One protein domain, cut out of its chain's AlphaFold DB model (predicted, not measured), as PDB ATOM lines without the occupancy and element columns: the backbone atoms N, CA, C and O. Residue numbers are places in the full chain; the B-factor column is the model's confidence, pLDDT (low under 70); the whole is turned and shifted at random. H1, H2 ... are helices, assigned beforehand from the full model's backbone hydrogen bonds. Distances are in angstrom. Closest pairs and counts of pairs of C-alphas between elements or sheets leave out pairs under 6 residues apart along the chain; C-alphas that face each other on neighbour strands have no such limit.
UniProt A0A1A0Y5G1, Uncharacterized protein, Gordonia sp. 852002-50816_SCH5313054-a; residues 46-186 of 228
ATOM      1  N   ASP A  46      54.318   3.825 -25.120       61.50
ATOM      2  CA  ASP A  46      55.132   3.525 -26.318       61.50
ATOM      3  C   ASP A  46      54.876   2.124 -26.890       61.50
ATOM      4  O   ASP A  46      54.778   1.948 -28.102       61.50
ATOM      5  N   GLN A  47      54.709   1.129 -26.016       64.44
ATOM      6  CA  GLN A  47      54.442  -0.257 -26.402       64.44
ATOM      7  C   GLN A  47      53.081  -0.461 -27.090       64.44
ATOM      8  O   GLN A  47      52.934  -1.403 -27.859       64.44
ATOM      9  N   LEU A  48      52.096   0.405 -26.832       67.00
ATOM     10  CA  LEU A  48      50.774   0.373 -27.468       67.00
ATOM     11  C   LEU A  48      50.687   1.328 -28.661       67.00
ATOM     12  O   LEU A  48      50.062   1.005 -29.669       67.00
ATOM     13  N   LEU A  49      51.326   2.495 -28.560       72.56
ATOM     14  CA  LEU A  49      51.251   3.537 -29.581       72.56
ATOM     15  C   LEU A  49      52.128   3.226 -30.793       72.56
ATOM     16  O   LEU A  49      51.711   3.508 -31.912       72.56
ATOM     17  N   ARG A  50      53.298   2.597 -30.615       74.69
ATOM     18  CA  ARG A  50      54.181   2.251 -31.744       74.69
ATOM     19  C   ARG A  50      53.535   1.256 -32.719       74.69
ATOM     20  O   ARG A  50      53.514   1.568 -33.908       74.69
ATOM     21  N   PRO A  51      52.951   0.117 -32.283       76.19
ATOM     22  CA  PRO A  51      52.247  -0.785 -33.199       76.19
ATOM     23  C   PRO A  51      51.110  -0.094 -33.954       76.19
ATOM     24  O   PRO A  51      50.926  -0.328 -35.146       76.19
ATOM     25  N   LEU A  52      50.383   0.800 -33.276       76.50
ATOM     26  CA  LEU A  52      49.311   1.569 -33.893       76.50
ATOM     27  C   LEU A  52      49.844   2.577 -34.922       76.50
ATOM     28  O   LEU A  52      49.300   2.666 -36.019       76.50
ATOM     29  N   ALA A  53      50.930   3.290 -34.610       76.25
ATOM     30  CA  ALA A  53      51.594   4.202 -35.540       76.25
ATOM     31  C   ALA A  53      52.041   3.479 -36.811       76.25
ATOM     32  O   ALA A  53      51.797   3.962 -37.916       76.25
ATOM     33  N   VAL A  54      52.668   2.308 -36.655       79.00
ATOM     34  CA  VAL A  54      53.117   1.472 -37.772       79.00
ATOM     35  C   VAL A  54      51.920   1.019 -38.604       79.00
ATOM     36  O   VAL A  54      51.915   1.230 -39.812       79.00
ATOM     37  N   ALA A  55      50.877   0.471 -37.974       80.38
ATOM     38  CA  ALA A  55      49.686   0.001 -38.678       80.38
ATOM     39  C   ALA A  55      48.984   1.123 -39.464       80.38
ATOM     40  O   ALA A  55      48.628   0.935 -40.628       80.38
ATOM     41  N   LEU A  56      48.836   2.309 -38.865       82.50
ATOM     42  CA  LEU A  56      48.266   3.480 -39.535       82.50
ATOM     43  C   LEU A  56      49.155   3.976 -40.679       82.50
ATOM     44  O   LEU A  56      48.637   4.331 -41.732       82.50
ATOM     45  N   SER A  57      50.479   3.961 -40.508       78.19
ATOM     46  CA  SER A  57      51.431   4.378 -41.549       78.19
ATOM     47  C   SER A  57      51.430   3.423 -42.748       78.19
ATOM     48  O   SER A  57      51.459   3.868 -43.895       78.19
ATOM     49  N   VAL A  58      51.353   2.111 -42.499       80.69
ATOM     50  CA  VAL A  58      51.202   1.094 -43.554       80.69
ATOM     51  C   VAL A  58      49.871   1.286 -44.270       80.69
ATOM     52  O   VAL A  58      49.858   1.399 -45.490       80.69
ATOM     53  N   THR A  59      48.776   1.444 -43.522       80.69
ATOM     54  CA  THR A  59      47.448   1.707 -44.100       80.69
ATOM     55  C   THR A  59      47.458   2.964 -44.968       80.69
ATOM     56  O   THR A  59      46.929   2.958 -46.074       80.69
ATOM     57  N   LEU A  60      48.092   4.042 -44.499       78.25
ATOM     58  CA  LEU A  60      48.237   5.279 -45.261       78.25
ATOM     59  C   LEU A  60      49.008   5.045 -46.565       78.25
ATOM     60  O   LEU A  60      48.623   5.572 -47.605       78.25
ATOM     61  N   THR A  61      50.062   4.230 -46.516       78.94
ATOM     62  CA  THR A  61      50.846   3.850 -47.698       78.94
ATOM     63  C   THR A  61      50.008   3.020 -48.672       78.94
ATOM     64  O   THR A  61      49.980   3.327 -49.857       78.94
ATOM     65  N   ASP A  62      49.255   2.030 -48.192       78.81
ATOM     66  CA  ASP A  62      48.403   1.177 -49.032       78.81
ATOM     67  C   ASP A  62      47.273   1.969 -49.710       78.81
ATOM     68  O   ASP A  62      47.006   1.793 -50.906       78.81
ATOM     69  N   LEU A  63      46.648   2.888 -48.963       74.31
ATOM     70  CA  LEU A  63      45.645   3.823 -49.480       74.31
ATOM     71  C   LEU A  63      46.245   4.819 -50.479       74.31
ATOM     72  O   LEU A  63      45.556   5.261 -51.396       74.31
ATOM     73  N   ALA A  64      47.521   5.168 -50.320       68.25
ATOM     74  CA  ALA A  64      48.227   6.046 -51.239       68.25
ATOM     75  C   ALA A  64      48.685   5.363 -52.534       68.25
ATOM     76  O   ALA A  64      48.991   6.069 -53.496       68.25
ATOM     77  N   VAL A  65      48.758   4.026 -52.572       60.84
ATOM     78  CA  VAL A  65      49.557   3.311 -53.586       60.84
ATOM     79  C   VAL A  65      48.804   2.247 -54.402       60.84
ATOM     80  O   VAL A  65      49.381   1.734 -55.347       60.84
ATOM     81  N   THR A  66      47.544   1.882 -54.151       42.69
ATOM     82  CA  THR A  66      47.009   0.604 -54.698       42.69
ATOM     83  C   THR A  66      47.205   0.396 -56.234       42.69
ATOM     84  O   THR A  66      46.753   1.256 -56.994       42.69
ATOM     85  N   PRO A  67      47.787  -0.733 -56.744       44.00
ATOM     86  CA  PRO A  67      48.204  -1.973 -56.068       44.00
ATOM     87  C   PRO A  67      49.732  -2.253 -56.006       44.00
ATOM     88  O   PRO A  67      50.486  -1.928 -56.916       44.00
ATOM     89  N   LEU A  68      50.089  -3.059 -54.990       44.06
ATOM     90  CA  LEU A  68      51.288  -3.904 -54.800       44.06
ATOM     91  C   LEU A  68      52.634  -3.227 -54.455       44.06
ATOM     92  O   LEU A  68      53.381  -2.833 -55.336       44.06
ATOM     93  N   GLN A  69      53.000  -3.232 -53.170       35.41
ATOM     94  CA  GLN A  69      54.143  -3.963 -52.584       35.41
ATOM     95  C   GLN A  69      54.285  -3.521 -51.125       35.41
ATOM     96  O   GLN A  69      54.292  -2.325 -50.843       35.41
ATOM     97  N   LEU A  70      54.395  -4.484 -50.203       40.25
ATOM     98  CA  LEU A  70      54.708  -4.185 -48.804       40.25
ATOM     99  C   LEU A  70      55.970  -3.301 -48.744       40.25
ATOM    100  O   LEU A  70      56.916  -3.580 -49.491       40.25
ATOM    101  N   PRO A  71      55.997  -2.250 -47.904       44.41
ATOM    102  CA  PRO A  71      57.121  -1.326 -47.856       44.41
ATOM    103  C   PRO A  71      58.412  -2.062 -47.485       44.41
ATOM    104  O   PRO A  71      58.449  -2.798 -46.503       44.41
ATOM    105  N   ASP A  72      59.466  -1.846 -48.271       47.44
ATOM    106  CA  ASP A  72      60.813  -2.361 -48.004       47.44
ATOM    107  C   ASP A  72      61.333  -1.822 -46.653       47.44
ATOM    108  O   ASP A  72      60.959  -0.720 -46.237       47.44
ATOM    109  N   ASP A  73      62.240  -2.540 -45.982       45.81
ATOM    110  CA  ASP A  73      62.738  -2.218 -44.625       45.81
ATOM    111  C   ASP A  73      63.318  -0.791 -44.516       45.81
ATOM    112  O   ASP A  73      63.380  -0.172 -43.449       45.81
ATOM    113  N   LYS A  74      63.716  -0.216 -45.655       45.19
ATOM    114  CA  LYS A  74      64.185   1.167 -45.785       45.19
ATOM    115  C   LYS A  74      63.084   2.207 -45.603       45.19
ATOM    116  O   LYS A  74      63.386   3.288 -45.099       45.19
ATOM    117  N   VAL A  75      61.850   1.907 -46.012       47.09
ATOM    118  CA  VAL A  75      60.674   2.763 -45.807       47.09
ATOM    119  C   VAL A  75      60.262   2.710 -44.343       47.09
ATOM    120  O   VAL A  75      60.101   3.767 -43.746       47.09
ATOM    121  N   ALA A  76      60.228   1.521 -43.732       46.56
ATOM    122  CA  ALA A  76      60.029   1.380 -42.287       46.56
ATOM    123  C   ALA A  76      61.086   2.179 -41.496       46.56
ATOM    124  O   ALA A  76      60.741   3.015 -40.669       46.56
ATOM    125  N   SER A  77      62.364   2.066 -41.873       46.12
ATOM    126  CA  SER A  77      63.461   2.843 -41.271       46.12
ATOM    127  C   SER A  77      63.392   4.353 -41.562       46.12
ATOM    128  O   SER A  77      63.964   5.169 -40.840       46.12
ATOM    129  N   ALA A  78      62.775   4.766 -42.673       48.31
ATOM    130  CA  ALA A  78      62.552   6.173 -43.000       48.31
ATOM    131  C   ALA A  78      61.379   6.746 -42.202       48.31
ATOM    132  O   ALA A  78      61.480   7.885 -41.758       48.31
ATOM    133  N   VAL A  79      60.338   5.946 -41.963       48.38
ATOM    134  CA  VAL A  79      59.268   6.258 -41.016       48.38
ATOM    135  C   VAL A  79      59.858   6.358 -39.611       48.38
ATOM    136  O   VAL A  79      59.742   7.416 -39.021       48.38
ATOM    137  N   ASP A  80      60.634   5.387 -39.124       46.25
ATOM    138  CA  ASP A  80      61.278   5.453 -37.797       46.25
ATOM    139  C   ASP A  80      62.179   6.691 -37.611       46.25
ATOM    140  O   ASP A  80      62.172   7.333 -36.556       46.25
ATOM    141  N   ARG A  81      62.914   7.090 -38.659       50.22
ATOM    142  CA  ARG A  81      63.704   8.336 -38.666       50.22
ATOM    143  C   ARG A  81      62.843   9.596 -38.752       50.22
ATOM    144  O   ARG A  81      63.179  10.586 -38.108       50.22
ATOM    145  N   ALA A  82      61.753   9.573 -39.519       44.06
ATOM    146  CA  ALA A  82      60.789  10.672 -39.602       44.06
ATOM    147  C   ALA A  82      59.986  10.834 -38.299       44.06
ATOM    148  O   ALA A  82      59.620  11.948 -37.939       44.06
ATOM    149  N   LEU A  83      59.786   9.736 -37.567       44.66
ATOM    150  CA  LEU A  83      59.196   9.676 -36.233       44.66
ATOM    151  C   LEU A  83      60.171  10.115 -35.129       44.66
ATOM    152  O   LEU A  83      59.765  10.246 -33.977       44.66
ATOM    153  N   GLY A  84      61.450  10.352 -35.452       39.41
ATOM    154  CA  GLY A  84      62.445  10.829 -34.491       39.41
ATOM    155  C   GLY A  84      62.716   9.856 -33.342       39.41
ATOM    156  O   GLY A  84      63.199  10.282 -32.291       39.41
ATOM    157  N   VAL A  85      62.425   8.563 -33.526       45.84
ATOM    158  CA  VAL A  85      62.662   7.518 -32.523       45.84
ATOM    159  C   VAL A  85      64.151   7.165 -32.532       45.84
ATOM    160  O   VAL A  85      64.579   6.110 -32.984       45.84
ATOM    161  N   SER A  86      64.983   8.089 -32.053       38.03
ATOM    162  CA  SER A  86      66.236   7.690 -31.418       38.03
ATOM    163  C   SER A  86      65.859   6.989 -30.118       38.03
ATOM    164  O   SER A  86      65.062   7.563 -29.376       38.03
ATOM    165  N   ASP A  87      66.417   5.808 -29.844       41.75
ATOM    166  CA  ASP A  87      66.336   5.138 -28.539       41.75
ATOM    167  C   ASP A  87      66.651   6.134 -27.417       41.75
ATOM    168  O   ASP A  87      67.798   6.474 -27.134       41.75
ATOM    169  N   ASN A  88      65.600   6.680 -26.833       33.81
ATOM    170  CA  ASN A  88      65.657   7.629 -25.748       33.81
ATOM    171  C   ASN A  88      64.346   7.465 -24.991       33.81
ATOM    172  O   ASN A  88      63.315   7.207 -25.611       33.81
ATOM    173  N   ASP A  89      64.383   7.661 -23.677       43.38
ATOM    174  CA  ASP A  89      63.250   7.593 -22.737       43.38
ATOM    175  C   ASP A  89      62.129   8.633 -23.008       43.38
ATOM    176  O   ASP A  89      61.414   9.067 -22.105       43.38
ATOM    177  N   ARG A  90      61.982   9.105 -24.251       51.09
ATOM    178  CA  ARG A  90      60.953  10.036 -24.700       51.09
ATOM    179  C   ARG A  90      59.707   9.255 -25.095       51.09
ATOM    180  O   ARG A  90      59.762   8.391 -25.960       51.09
ATOM    181  N   THR A  91      58.588   9.604 -24.469       60.62
ATOM    182  CA  THR A  91      57.269   9.069 -24.805       60.62
ATOM    183  C   THR A  91      56.905   9.384 -26.257       60.62
ATOM    184  O   THR A  91      57.151  10.493 -26.734       60.62
ATOM    185  N   PHE A  92      56.317   8.414 -26.953       61.91
ATOM    186  CA  PHE A  92      55.847   8.552 -28.328       61.91
ATOM    187  C   PHE A  92      54.827   9.706 -28.444       61.91
ATOM    188  O   PHE A  92      53.870   9.728 -27.663       61.91
ATOM    189  N   PRO A  93      54.987  10.655 -29.392       72.00
ATOM    190  CA  PRO A  93      54.114  11.822 -29.489       72.00
ATOM    191  C   PRO A  93      52.708  11.402 -29.914       72.00
ATOM    192  O   PRO A  93      52.495  10.852 -31.000       72.00
ATOM    193  N   LEU A  94      51.718  11.662 -29.064       76.56
ATOM    194  CA  LEU A  94      50.340  11.289 -29.357       76.56
ATOM    195  C   LEU A  94      49.732  12.186 -30.442       76.56
ATOM    196  O   LEU A  94      48.876  11.734 -31.205       76.56
ATOM    197  N   SER A  95      50.213  13.423 -30.565       77.56
ATOM    198  CA  SER A  95      49.838  14.334 -31.648       77.56
ATOM    199  C   SER A  95      50.081  13.715 -33.029       77.56
ATOM    200  O   SER A  95      49.294  13.927 -33.953       77.56
ATOM    201  N   LEU A  96      51.111  12.875 -33.154       78.56
ATOM    202  CA  LEU A  96      51.411  12.153 -34.381       78.56
ATOM    203  C   LEU A  96      50.417  11.014 -34.646       78.56
ATOM    204  O   LEU A  96      49.950  10.882 -35.774       78.56
ATOM    205  N   ILE A  97      50.035  10.232 -33.629       79.69
ATOM    206  CA  ILE A  97      48.967   9.225 -33.780       79.69
ATOM    207  C   ILE A  97      47.674   9.902 -34.225       79.69
ATOM    208  O   ILE A  97      47.050   9.466 -35.189       79.69
ATOM    209  N   ALA A  98      47.299  10.997 -33.564       83.31
ATOM    210  CA  ALA A  98      46.134  11.784 -33.938       83.31
ATOM    211  C   ALA A  98      46.220  12.277 -35.392       83.31
ATOM    212  O   ALA A  98      45.241  12.176 -36.128       83.31
ATOM    213  N   GLY A  99      47.389  12.752 -35.833       85.94
ATOM    214  CA  GLY A  99      47.633  13.123 -37.226       85.94
ATOM    215  C   GLY A  99      47.407  11.964 -38.200       85.94
ATOM    216  O   GLY A  99      46.631  12.103 -39.142       85.94
ATOM    217  N   LEU A 100      48.009  10.801 -37.929       85.38
ATOM    218  CA  LEU A 100      47.904   9.605 -38.772       85.38
ATOM    219  C   LEU A 100      46.467   9.090 -38.895       85.38
ATOM    220  O   LEU A 100      46.017   8.780 -39.997       85.38
ATOM    221  N   VAL A 101      45.727   9.035 -37.784       87.62
ATOM    222  CA  VAL A 101      44.303   8.656 -37.788       87.62
ATOM    223  C   VAL A 101      43.514   9.557 -38.722       87.62
ATOM    224  O   VAL A 101      42.685   9.087 -39.500       87.62
ATOM    225  N   MET A 102      43.791  10.855 -38.665       90.38
ATOM    226  CA  MET A 102      43.047  11.850 -39.420       90.38
ATOM    227  C   MET A 102      43.435  11.872 -40.889       90.38
ATOM    228  O   MET A 102      42.566  12.102 -41.724       90.38
ATOM    229  N   ASP A 103      44.688  11.570 -41.220       89.81
ATOM    230  CA  ASP A 103      45.128  11.381 -42.601       89.81
ATOM    231  C   ASP A 103      44.500  10.131 -43.229       89.81
ATOM    232  O   ASP A 103      43.958  10.218 -44.332       89.81
ATOM    233  N   VAL A 104      44.470   8.997 -42.514       87.06
ATOM    234  CA  VAL A 104      43.767   7.785 -42.971       87.06
ATOM    235  C   VAL A 104      42.275   8.073 -43.154       87.06
ATOM    236  O   VAL A 104      41.727   7.814 -44.225       87.06
ATOM    237  N   ALA A 105      41.621   8.669 -42.153       89.06
ATOM    238  CA  ALA A 105      40.206   9.022 -42.235       89.06
ATOM    239  C   ALA A 105      39.920   9.967 -43.412       89.06
ATOM    240  O   ALA A 105      38.949   9.758 -44.134       89.06
ATOM    241  N   ALA A 106      40.777  10.967 -43.645       90.31
ATOM    242  CA  ALA A 106      40.653  11.900 -44.760       90.31
ATOM    243  C   ALA A 106      40.705  11.188 -46.114       90.31
ATOM    244  O   ALA A 106      39.869  11.465 -46.976       90.31
ATOM    245  N   LEU A 107      41.649  10.264 -46.310       87.38
ATOM    246  CA  LEU A 107      41.750   9.498 -47.554       87.38
ATOM    247  C   LEU A 107      40.532   8.609 -47.787       87.38
ATOM    248  O   LEU A 107      40.004   8.595 -48.898       87.38
ATOM    249  N   LEU A 108      40.033   7.940 -46.743       86.69
ATOM    250  CA  LEU A 108      38.826   7.112 -46.834       86.69
ATOM    251  C   LEU A 108      37.592   7.918 -47.274       86.69
ATOM    252  O   LEU A 108      36.721   7.383 -47.957       86.69
ATOM    253  N   VAL A 109      37.527   9.212 -46.939       89.69
ATOM    254  CA  VAL A 109      36.438  10.113 -47.368       89.69
ATOM    255  C   VAL A 109      36.767  10.930 -48.628       89.69
ATOM    256  O   VAL A 109      36.008  11.836 -48.990       89.69
ATOM    257  N   GLY A 110      37.867  10.612 -49.319       85.38
ATOM    258  CA  GLY A 110      38.220  11.174 -50.626       85.38
ATOM    259  C   GLY A 110      39.076  12.443 -50.594       85.38
ATOM    260  O   GLY A 110      38.994  13.259 -51.512       85.38
ATOM    261  N   ALA A 111      39.876  12.655 -49.547       86.31
ATOM    262  CA  ALA A 111      40.877  13.718 -49.545       86.31
ATOM    263  C   ALA A 111      41.958  13.480 -50.616       86.31
ATOM    264  O   ALA A 111      42.299  12.334 -50.916       86.31
ATOM    265  N   PRO A 112      42.534  14.553 -51.186       79.38
ATOM    266  CA  PRO A 112      43.627  14.413 -52.132       79.38
ATOM    267  C   PRO A 112      44.886  13.886 -51.430       79.38
ATOM    268  O   PRO A 112      45.308  14.416 -50.401       79.38
ATOM    269  N   LEU A 113      45.510  12.875 -52.038       73.56
ATOM    270  CA  LEU A 113      46.775  12.294 -51.576       73.56
ATOM    271  C   LEU A 113      47.928  13.300 -51.584       73.56
ATOM    272  O   LEU A 113      48.767  13.297 -50.691       73.56
ATOM    273  N   ALA A 114      47.957  14.169 -52.594       76.25
ATOM    274  CA  ALA A 114      48.988  15.176 -52.773       76.25
ATOM    275  C   ALA A 114      48.383  16.581 -52.759       76.25
ATOM    276  O   ALA A 114      47.279  16.818 -53.251       76.25
ATOM    277  N   GLY A 115      49.142  17.527 -52.222       72.25
ATOM    278  CA  GLY A 115      48.759  18.926 -52.150       72.25
ATOM    279  C   GLY A 115      49.895  19.775 -51.586       72.25
ATOM    280  O   GLY A 115      51.024  19.295 -51.464       72.25
ATOM    281  N   PRO A 116      49.631  21.047 -51.254       81.19
ATOM    282  CA  PRO A 116      50.658  21.956 -50.745       81.19
ATOM    283  C   PRO A 116      51.207  21.566 -49.363       81.19
ATOM    284  O   PRO A 116      52.221  22.120 -48.934       81.19
ATOM    285  N   PHE A 117      50.552  20.645 -48.654       82.69
ATOM    286  CA  PHE A 117      50.973  20.143 -47.351       82.69
ATOM    287  C   PHE A 117      51.267  18.645 -47.393       82.69
ATOM    288  O   PHE A 117      50.747  17.916 -48.231       82.69
ATOM    289  N   ALA A 118      52.080  18.181 -46.443       79.81
ATOM    290  CA  ALA A 118      52.452  16.770 -46.332       79.81
ATOM    291  C   ALA A 118      51.295  15.862 -45.874       79.81
ATOM    292  O   ALA A 118      51.298  14.676 -46.177       79.81
ATOM    293  N   SER A 119      50.315  16.412 -45.152       82.94
ATOM    294  CA  SER A 119      49.176  15.668 -44.601       82.94
ATOM    295  C   SER A 119      47.976  15.720 -45.564       82.94
ATOM    296  O   SER A 119      47.520  16.824 -45.896       82.94
ATOM    297  N   PRO A 120      47.419  14.569 -45.993       88.19
ATOM    298  CA  PRO A 120      46.153  14.512 -46.722       88.19
ATOM    299  C   PRO A 120      45.011  15.261 -46.028       88.19
ATOM    300  O   PRO A 120      44.276  16.009 -46.677       88.19
ATOM    301  N   PHE A 121      44.900  15.154 -44.700       91.50
ATOM    302  CA  PHE A 121      43.909  15.907 -43.934       91.50
ATOM    303  C   PHE A 121      44.133  17.421 -44.045       91.50
ATOM    304  O   PHE A 121      43.175  18.181 -44.188       91.50
ATOM    305  N   ALA A 122      45.382  17.896 -44.029       89.88
ATOM    306  CA  ALA A 122      45.694  19.314 -44.218       89.88
ATOM    307  C   ALA A 122      45.347  19.820 -45.630       89.88
ATOM    308  O   ALA A 122      44.959  20.983 -45.772       89.88
ATOM    309  N   ASN A 123      45.448  18.958 -46.647       88.50
ATOM    310  CA  ASN A 123      45.097  19.266 -48.036       88.50
ATOM    311  C   ASN A 123      43.586  19.211 -48.317       88.50
ATOM    312  O   ASN A 123      43.134  19.744 -49.331       88.50
ATOM    313  N   ALA A 124      42.800  18.583 -47.445       92.00
ATOM    314  CA  ALA A 124      41.361  18.440 -47.613       92.00
ATOM    315  C   ALA A 124      40.603  19.781 -47.507       92.00
ATOM    316  O   ALA A 124      40.990  20.688 -46.763       92.00
ATOM    317  N   ASN A 125      39.472  19.888 -48.214       95.19
ATOM    318  CA  ASN A 125      38.525  20.988 -48.014       95.19
ATOM    319  C   ASN A 125      37.723  20.797 -46.708       95.19
ATOM    320  O   ASN A 125      37.715  19.713 -46.124       95.19
ATOM    321  N   PHE A 126      37.033  21.840 -46.244       95.12
ATOM    322  CA  PHE A 126      36.298  21.805 -44.975       95.12
ATOM    323  C   PHE A 126      35.248  20.684 -44.904       95.12
ATOM    324  O   PHE A 126      35.143  20.018 -43.877       95.12
ATOM    325  N   GLN A 127      34.512  20.429 -45.991       95.88
ATOM    326  CA  GLN A 127      33.496  19.369 -46.032       95.88
ATOM    327  C   GLN A 127      34.124  17.980 -45.878       95.88
ATOM    328  O   GLN A 127      33.632  17.160 -45.109       95.88
ATOM    329  N   THR A 128      35.233  17.726 -46.572       94.94
ATOM    330  CA  THR A 128      35.997  16.481 -46.449       94.94
ATOM    331  C   THR A 128      36.545  16.315 -45.034       94.94
ATOM    332  O   THR A 128      36.450  15.231 -44.470       94.94
ATOM    333  N   LYS A 129      37.055  17.384 -44.410       94.94
ATOM    334  CA  LYS A 129      37.521  17.313 -43.019       94.94
ATOM    335  C   LYS A 129      36.388  17.013 -42.034       94.94
ATOM    336  O   LYS A 129      36.591  16.223 -41.119       94.94
ATOM    337  N   ALA A 130      35.208  17.610 -42.220       94.44
ATOM    338  CA  ALA A 130      34.034  17.320 -41.395       94.44
ATOM    339  C   ALA A 130      33.620  15.845 -41.516       94.44
ATOM    340  O   ALA A 130      33.458  15.172 -40.504       94.44
ATOM    341  N   ARG A 131      33.577  15.306 -42.741       93.44
ATOM    342  CA  ARG A 131      33.322  13.875 -42.978       93.44
ATOM    343  C   ARG A 131      34.382  12.963 -42.362       93.44
ATOM    344  O   ARG A 131      34.051  11.886 -41.885       93.44
ATOM    345  N   ALA A 132      35.649  13.376 -42.356       91.75
ATOM    346  CA  ALA A 132      36.707  12.616 -41.694       91.75
ATOM    347  C   ALA A 132      36.472  12.537 -40.175       91.75
ATOM    348  O   ALA A 132      36.660  11.476 -39.588       91.75
ATOM    349  N   PHE A 133      36.010  13.623 -39.544       91.62
ATOM    350  CA  PHE A 133      35.596  13.605 -38.137       91.62
ATOM    351  C   PHE A 133      34.363  12.729 -37.898       91.62
ATOM    352  O   PHE A 133      34.383  11.917 -36.977       91.62
ATOM    353  N   GLU A 134      33.339  12.824 -38.751       90.31
ATOM    354  CA  GLU A 134      32.166  11.937 -38.690       90.31
ATOM    355  C   GLU A 134      32.588  10.462 -38.751       90.31
ATOM    356  O   GLU A 134      32.107   9.649 -37.964       90.31
ATOM    357  N   LEU A 135      33.539  10.125 -39.632       87.94
ATOM    358  CA  LEU A 135      34.093   8.778 -39.742       87.94
ATOM    359  C   LEU A 135      34.865   8.369 -38.484       87.94
ATOM    360  O   LEU A 135      34.810   7.210 -38.114       87.94
ATOM    361  N   VAL A 136      35.566   9.269 -37.796       87.06
ATOM    362  CA  VAL A 136      36.274   8.928 -36.545       87.06
ATOM    363  C   VAL A 136      35.307   8.754 -35.365       87.06
ATOM    364  O   VAL A 136      35.493   7.857 -34.543       87.06
ATOM    365  N   GLU A 137      34.247   9.559 -35.285       84.12
ATOM    366  CA  GLU A 137      33.202   9.443 -34.255       84.12
ATOM    367  C   GLU A 137      32.280   8.230 -34.481       84.12
ATOM    368  O   GLU A 137      31.798   7.581 -33.541       84.12
ATOM    369  N   GLN A 138      32.049   7.880 -35.743       83.00
ATOM    370  CA  GLN A 138      31.307   6.698 -36.166       83.00
ATOM    371  C   GLN A 138      32.223   5.809 -37.017       83.00
ATOM    372  O   GLN A 138      32.054   5.745 -38.237       83.00
ATOM    373  N   PRO A 139      33.198   5.125 -36.381       71.69
ATOM    374  CA  PRO A 139      34.246   4.396 -37.084       71.69
ATOM    375  C   PRO A 139      33.679   3.360 -38.041       71.69
ATOM    376  O   PRO A 139      33.019   2.403 -37.634       71.69
ATOM    377  N   ALA A 140      33.972   3.568 -39.327       71.44
ATOM    378  CA  ALA A 140      33.753   2.580 -40.369       71.44
ATOM    379  C   ALA A 140      34.564   1.311 -40.066       71.44
ATOM    380  O   ALA A 140      35.622   1.372 -39.430       71.44
ATOM    381  N   ALA A 141      34.078   0.166 -40.554       72.94
ATOM    382  CA  ALA A 141      34.692  -1.138 -40.304       72.94
ATOM    383  C   ALA A 141      36.187  -1.168 -40.671       72.94
ATOM    384  O   ALA A 141      36.976  -1.758 -39.939       72.94
ATOM    385  N   ASP A 142      36.578  -0.470 -41.739       69.19
ATOM    386  CA  ASP A 142      37.958  -0.443 -42.230       69.19
ATOM    387  C   ASP A 142      38.911   0.274 -41.263       69.19
ATOM    388  O   ASP A 142      39.960  -0.267 -40.917       69.19
ATOM    389  N   LEU A 143      38.537   1.454 -40.750       73.94
ATOM    390  CA  LEU A 143      39.354   2.165 -39.759       73.94
ATOM    391  C   LEU A 143      39.391   1.401 -38.429       73.94
ATOM    392  O   LEU A 143      40.434   1.322 -37.782       73.94
ATOM    393  N   LEU A 144      38.267   0.798 -38.037       80.88
ATOM    394  CA  LEU A 144      38.192  -0.015 -36.827       80.88
ATOM    395  C   LEU A 144      39.097  -1.253 -36.914       80.88
ATOM    396  O   LEU A 144      39.787  -1.574 -35.948       80.88
ATOM    397  N   ALA A 145      39.149  -1.906 -38.077       77.25
ATOM    398  CA  ALA A 145      39.990  -3.074 -38.306       77.25
ATOM    399  C   ALA A 145      41.483  -2.758 -38.139       77.25
ATOM    400  O   ALA A 145      42.215  -3.579 -37.588       77.25
ATOM    401  N   VAL A 146      41.946  -1.569 -38.546       76.88
ATOM    402  CA  VAL A 146      43.341  -1.140 -38.319       76.88
ATOM    403  C   VAL A 146      43.661  -1.123 -36.824       76.88
ATOM    404  O   VAL A 146      44.678  -1.667 -36.396       76.88
ATOM    405  N   PHE A 147      42.764  -0.556 -36.018       77.56
ATOM    406  CA  PHE A 147      42.936  -0.462 -34.572       77.56
ATOM    407  C   PHE A 147      42.845  -1.824 -33.881       77.56
ATOM    408  O   PHE A 147      43.719  -2.173 -33.090       77.56
ATOM    409  N   ASP A 148      41.822  -2.616 -34.191       79.81
ATOM    410  CA  ASP A 148      41.617  -3.913 -33.544       79.81
ATOM    411  C   ASP A 148      42.719  -4.925 -33.891       79.81
ATOM    412  O   ASP A 148      43.051  -5.777 -33.064       79.81
ATOM    413  N   ASN A 149      43.339  -4.808 -35.069       80.62
ATOM    414  CA  ASN A 149      44.481  -5.640 -35.451       80.62
ATOM    415  C   ASN A 149      45.796  -5.176 -34.807       80.62
ATOM    416  O   ASN A 149      46.623  -6.017 -34.450       80.62
ATOM    417  N   ALA A 150      45.984  -3.863 -34.639       77.25
ATOM    418  CA  ALA A 150      47.199  -3.293 -34.058       77.25
ATOM    419  C   ALA A 150      47.269  -3.437 -32.528       77.25
ATOM    420  O   ALA A 150      48.362  -3.489 -31.961       77.25
ATOM    421  N   LEU A 151      46.121  -3.502 -31.847       77.00
ATOM    422  CA  LEU A 151      46.074  -3.589 -30.390       77.00
ATOM    423  C   LEU A 151      46.353  -5.020 -29.879       77.00
ATOM    424  O   LEU A 151      45.829  -6.004 -30.422       77.00
ATOM    425  N   PRO A 152      47.139  -5.171 -28.797       72.94
ATOM    426  CA  PRO A 152      47.307  -6.456 -28.130       72.94
ATOM    427  C   PRO A 152      46.044  -6.845 -27.351       72.94
ATOM    428  O   PRO A 152      45.225  -6.008 -26.968       72.94
ATOM    429  N   GLN A 153      45.884  -8.136 -27.065       73.94
ATOM    430  CA  GLN A 153      44.875  -8.591 -26.104       73.94
ATOM    431  C   GLN A 153      45.240  -8.076 -24.694       73.94
ATOM    432  O   GLN A 153      46.424  -8.067 -24.358       73.94
ATOM    433  N   PRO A 154      44.270  -7.642 -23.863       74.31
ATOM    434  CA  PRO A 154      42.812  -7.727 -24.034       74.31
ATOM    435  C   PRO A 154      42.162  -6.506 -24.717       74.31
ATOM    436  O   PRO A 154      40.942  -6.414 -24.743       74.31
ATOM    437  N   LEU A 155      42.940  -5.557 -25.247       71.19
ATOM    438  CA  LEU A 155      42.425  -4.281 -25.769       71.19
ATOM    439  C   LEU A 155      41.758  -4.394 -27.148       71.19
ATOM    440  O   LEU A 155      41.080  -3.458 -27.575       71.19
ATOM    441  N   ARG A 156      41.913  -5.526 -27.843       75.94
ATOM    442  CA  ARG A 156      41.188  -5.803 -29.093       75.94
ATOM    443  C   ARG A 156      39.678  -5.675 -28.892       75.94
ATOM    444  O   ARG A 156      39.142  -6.186 -27.913       75.94
ATOM    445  N   GLY A 157      38.998  -5.004 -29.818       71.38
ATOM    446  CA  GLY A 157      37.575  -4.678 -29.715       71.38
ATOM    447  C   GLY A 157      37.295  -3.366 -28.972       71.38
ATOM    448  O   GLY A 157      36.146  -2.931 -28.923       71.38
ATOM    449  N   SER A 158      38.320  -2.702 -28.419       75.00
ATOM    450  CA  SER A 158      38.193  -1.370 -27.800       75.00
ATOM    451  C   SER A 158      38.473  -0.220 -28.778       75.00
ATOM    452  O   SER A 158      38.340   0.947 -28.397       75.00
ATOM    453  N   GLY A 159      38.829  -0.516 -30.038       73.81
ATOM    454  CA  GLY A 159      39.198   0.491 -31.039       73.81
ATOM    455  C   GLY A 159      38.108   1.538 -31.277       73.81
ATOM    456  O   GLY A 159      38.401   2.728 -31.353       73.81
ATOM    457  N   ALA A 160      36.837   1.128 -31.291       70.94
ATOM    458  CA  ALA A 160      35.715   2.038 -31.526       70.94
ATOM    459  C   ALA A 160      35.536   3.064 -30.395       70.94
ATOM    460  O   ALA A 160      35.216   4.225 -30.649       70.94
ATOM    461  N   GLY A 161      35.750   2.642 -29.144       67.62
ATOM    462  CA  GLY A 161      35.698   3.532 -27.983       67.62
ATOM    463  C   GLY A 161      36.853   4.530 -27.986       67.62
ATOM    464  O   GLY A 161      36.639   5.716 -27.739       67.62
ATOM    465  N   LEU A 162      38.056   4.063 -28.336       74.75
ATOM    466  CA  LEU A 162      39.236   4.914 -28.462       74.75
ATOM    467  C   LEU A 162      39.073   5.946 -29.583       74.75
ATOM    468  O   LEU A 162      39.319   7.124 -29.356       74.75
ATOM    469  N   LEU A 163      38.607   5.532 -30.762       78.81
ATOM    470  CA  LEU A 163      38.381   6.429 -31.899       78.81
ATOM    471  C   LEU A 163      37.341   7.507 -31.588       78.81
ATOM    472  O   LEU A 163      37.595   8.681 -31.836       78.81
ATOM    473  N   ARG A 164      36.226   7.144 -30.945       75.69
ATOM    474  CA  ARG A 164      35.216   8.112 -30.483       75.69
ATOM    475  C   ARG A 164      35.778   9.134 -29.506       75.69
ATOM    476  O   ARG A 164      35.517  10.326 -29.639       75.69
ATOM    477  N   PHE A 165      36.545   8.660 -28.529       72.69
ATOM    478  CA  PHE A 165      37.200   9.520 -27.549       72.69
ATOM    479  C   PHE A 165      38.190  10.480 -28.221       72.69
ATOM    480  O   PHE A 165      38.179  11.675 -27.934       72.69
ATOM    481  N   VAL A 166      38.992   9.968 -29.158       77.56
ATOM    482  CA  VAL A 166      39.939  10.757 -29.952       77.56
ATOM    483  C   VAL A 166      39.202  11.800 -30.793       77.56
ATOM    484  O   VAL A 166      39.535  12.974 -30.697       77.56
ATOM    485  N   GLY A 167      38.173  11.419 -31.555       77.50
ATOM    486  CA  GLY A 167      37.400  12.344 -32.392       77.50
ATOM    487  C   GLY A 167      36.866  13.544 -31.609       77.50
ATOM    488  O   GLY A 167      37.149  14.688 -31.973       77.50
ATOM    489  N   GLY A 168      36.199  13.283 -30.479       77.69
ATOM    490  CA  GLY A 168      35.656  14.336 -29.619       77.69
ATOM    491  C   GLY A 168      36.738  15.235 -29.015       77.69
ATOM    492  O   GLY A 168      36.689  16.457 -29.157       77.69
ATOM    493  N   ILE A 169      37.771  14.650 -28.398       80.44
ATOM    494  CA  ILE A 169      38.826  15.430 -27.729       80.44
ATOM    495  C   ILE A 169      39.662  16.239 -28.708       80.44
ATOM    496  O   ILE A 169      40.121  17.326 -28.359       80.44
ATOM    497  N   LEU A 170      39.884  15.743 -29.924       87.19
ATOM    498  CA  LEU A 170      40.688  16.475 -30.891       87.19
ATOM    499  C   LEU A 170      40.012  17.780 -31.324       87.19
ATOM    500  O   LEU A 170      40.689  18.807 -31.454       87.19
ATOM    501  N   LEU A 171      38.691  17.762 -31.519       86.44
ATOM    502  CA  LEU A 171      37.935  18.957 -31.878       86.44
ATOM    503  C   LEU A 171      37.755  19.891 -30.674       86.44
ATOM    504  O   LEU A 171      38.040  21.085 -30.784       86.44
ATOM    505  N   ASP A 172      37.382  19.345 -29.515       85.88
ATOM    506  CA  ASP A 172      37.184  20.121 -28.288       85.88
ATOM    507  C   ASP A 172      38.491  20.739 -27.783       85.88
ATOM    508  O   ASP A 172      38.536  21.915 -27.427       85.88
ATOM    509  N   GLY A 173      39.590  19.986 -27.806       86.81
ATOM    510  CA  GLY A 173      40.913  20.476 -27.432       86.81
ATOM    511  C   GLY A 173      41.439  21.535 -28.405       86.81
ATOM    512  O   GLY A 173      42.053  22.521 -27.986       86.81
ATOM    513  N   SER A 174      41.128  21.400 -29.698       88.69
ATOM    514  CA  SER A 174      41.396  22.452 -30.685       88.69
ATOM    515  C   SER A 174      40.594  23.722 -30.376       88.69
ATOM    516  O   SER A 174      41.132  24.822 -30.449       88.69
ATOM    517  N   ALA A 175      39.320  23.603 -29.992       88.12
ATOM    518  CA  ALA A 175      38.510  24.756 -29.603       88.12
ATOM    519  C   ALA A 175      39.002  25.402 -28.309       88.12
ATOM    520  O   ALA A 175      39.103  26.626 -28.232       88.12
ATOM    521  N   PHE A 176      39.367  24.587 -27.321       86.94
ATOM    522  CA  PHE A 176      39.923  25.045 -26.059       86.94
ATOM    523  C   PHE A 176      41.204  25.851 -26.280       86.94
ATOM    524  O   PHE A 176      41.316  26.968 -25.788       86.94
ATOM    525  N   THR A 177      42.160  25.339 -27.051       86.38
ATOM    526  CA  THR A 177      43.449  26.023 -27.277       86.38
ATOM    527  C   THR A 177      43.321  27.338 -28.032       86.38
ATOM    528  O   THR A 177      44.124  28.249 -27.828       86.38
ATOM    529  N   VAL A 178      42.297  27.454 -28.873       87.44
ATOM    530  CA  VAL A 178      42.065  28.655 -29.665       87.44
ATOM    531  C   VAL A 178      41.259  29.713 -28.908       87.44
ATOM    532  O   VAL A 178      41.615  30.889 -28.935       87.44
ATOM    533  N   TRP A 179      40.183  29.318 -28.227       85.12
ATOM    534  CA  TRP A 179      39.242  30.262 -27.614       85.12
ATOM    535  C   TRP A 179      39.470  30.506 -26.123       85.12
ATOM    536  O   TRP A 179      38.816  31.374 -25.545       85.12
ATOM    537  N   SER A 180      40.375  29.766 -25.482       82.38
ATOM    538  CA  SER A 180      40.729  29.998 -24.081       82.38
ATOM    539  C   SER A 180      41.965  30.883 -23.922       82.38
ATOM    540  O   SER A 180      42.784  31.055 -24.823       82.38
ATOM    541  N   GLU A 181      42.140  31.394 -22.705       78.94
ATOM    542  CA  GLU A 181      43.318  32.155 -22.281       78.94
ATOM    543  C   GLU A 181      44.545  31.267 -22.010       78.94
ATOM    544  O   GLU A 181      45.538  31.737 -21.461       78.94
ATOM    545  N   HIS A 182      44.509  29.983 -22.380       71.12
ATOM    546  CA  HIS A 182      45.571  29.025 -22.069       71.12
ATOM    547  C   HIS A 182      46.957  29.486 -22.543       71.12
ATOM    548  O   HIS A 182      47.936  29.339 -21.818       71.12
ATOM    549  N   ARG A 183      47.027  30.143 -23.707       72.56
ATOM    550  CA  ARG A 183      48.271  30.699 -24.268       72.56
ATOM    551  C   ARG A 183      48.824  31.903 -23.509       72.56
ATOM    552  O   ARG A 183      49.971  32.283 -23.724       72.56
ATOM    553  N   LEU A 184      48.039  32.512 -22.622       77.50
ATOM    554  CA  LEU A 184      48.550  33.558 -21.744       77.50
ATOM    555  C   LEU A 184      49.447  32.973 -20.650       77.50
ATOM    556  O   LEU A 184      50.195  33.718 -20.032       77.50
ATOM    557  N   TYR A 185      49.411  31.665 -20.394       73.56
ATOM    558  CA  TYR A 185      50.241  31.056 -19.365       73.56
ATOM    559  C   TYR A 185      51.624  30.659 -19.898       73.56
ATOM    560  O   TYR A 185      51.778  29.703 -20.652       73.56
ATOM    561  N   ASP A 186      52.658  31.368 -19.446       73.94
ATOM    562  CA  ASP A 186      54.053  30.982 -19.635       73.94
ATOM    563  C   ASP A 186      54.403  29.852 -18.655       73.94
ATOM    564  O   ASP A 186      54.517  30.061 -17.443       73.94
TER     565      ASP A 186
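This is residues 46 to 186 of the 228 residues of an uncharacterized protein of Gordonia sp. 852002-50816_SCH5313054-a (UniProt A0A1A0Y5G1). One long helix, H7, crosses the side of a compact body of crossed helices built round H3, and its far part, residues 172 to 179, sticks out with H8 as an arm. H3 is in the core, with H1, H4 and H5 packed on it; H6 joins H1 to the beginning of H7, and H2 is on the outside near H1. Look for 141 residues with eight named helices, H1 to H8 in chain order, and no named strand; the class is all helix. The whole is compact, with a radius of gyration of the C-alphas of 15.7 A and spans of 47 by 38 by 36 A.

Find C-alpha 159 at (39.198, 0.491, -31.039); from there H7, residues 159 to 179, runs 30.0 A to C-alpha 179 at (39.242, 30.262, -27.614). H8 follows at residues 181 to 184. Go back to C-alpha 46 at (55.132, 3.525, -26.318), where H1, residues 46 to 65, begins its 27.8 A. Next come H2, residues 73 to 82, 14.0 A, and H3, residues 94 to 108, 21.3 A. Then look for H4 at residues 120 to 123, H5 at 126 to 137, 16.7 A, and H6 at 141 to 150, 14.1 A.

Start on H7: its residues 163 to 168 alone touch H5, closest at the C-alphas of Glu 137 and Arg 164, 4.5 A, at a steep tilt of 46 degrees, opposite ways. Its residues 159 to 160 alone touch H6, closest at the C-alphas of Phe 147 and Gly 159, 5.2 A, about perpendicular at 80 degrees. H3, the hub, touches H1, H4 and H5. Its closest C-alphas to H1 are Val 104 and Leu 60, 5.6 A, at a shallow tilt of 27 degrees, the same way. To H5 they are Ala 105 and Ala 132, 5.0 A, and to H4 Asp 103 and Phe 121, 4.9 A. H1 touches H6 with residues 51 to 59 alone, closest at the C-alphas of Leu 52 and Ala 150, 5.3 A. H2 touches no helix but is near H1. In H2, H3, H5, H6 and H7 every O i to N i+4 pair is within hydrogen-bond range, in H1 14 of 16; H4 and H8 are too short for such a pair.

The C-alphas of Leu 68 and Leu 184 are the two farthest apart, 50.0 A. Residues 172 to 186 stand free; the body without them spans 40 by 34 by 28 A. The printed part has no cut, and the links H2 to H3 and H3 to H4 are long. The mean pLDDT of the printed part is 73.8; look for values under 70 at residues 46 to 48, 64 to 92, 142 and 161.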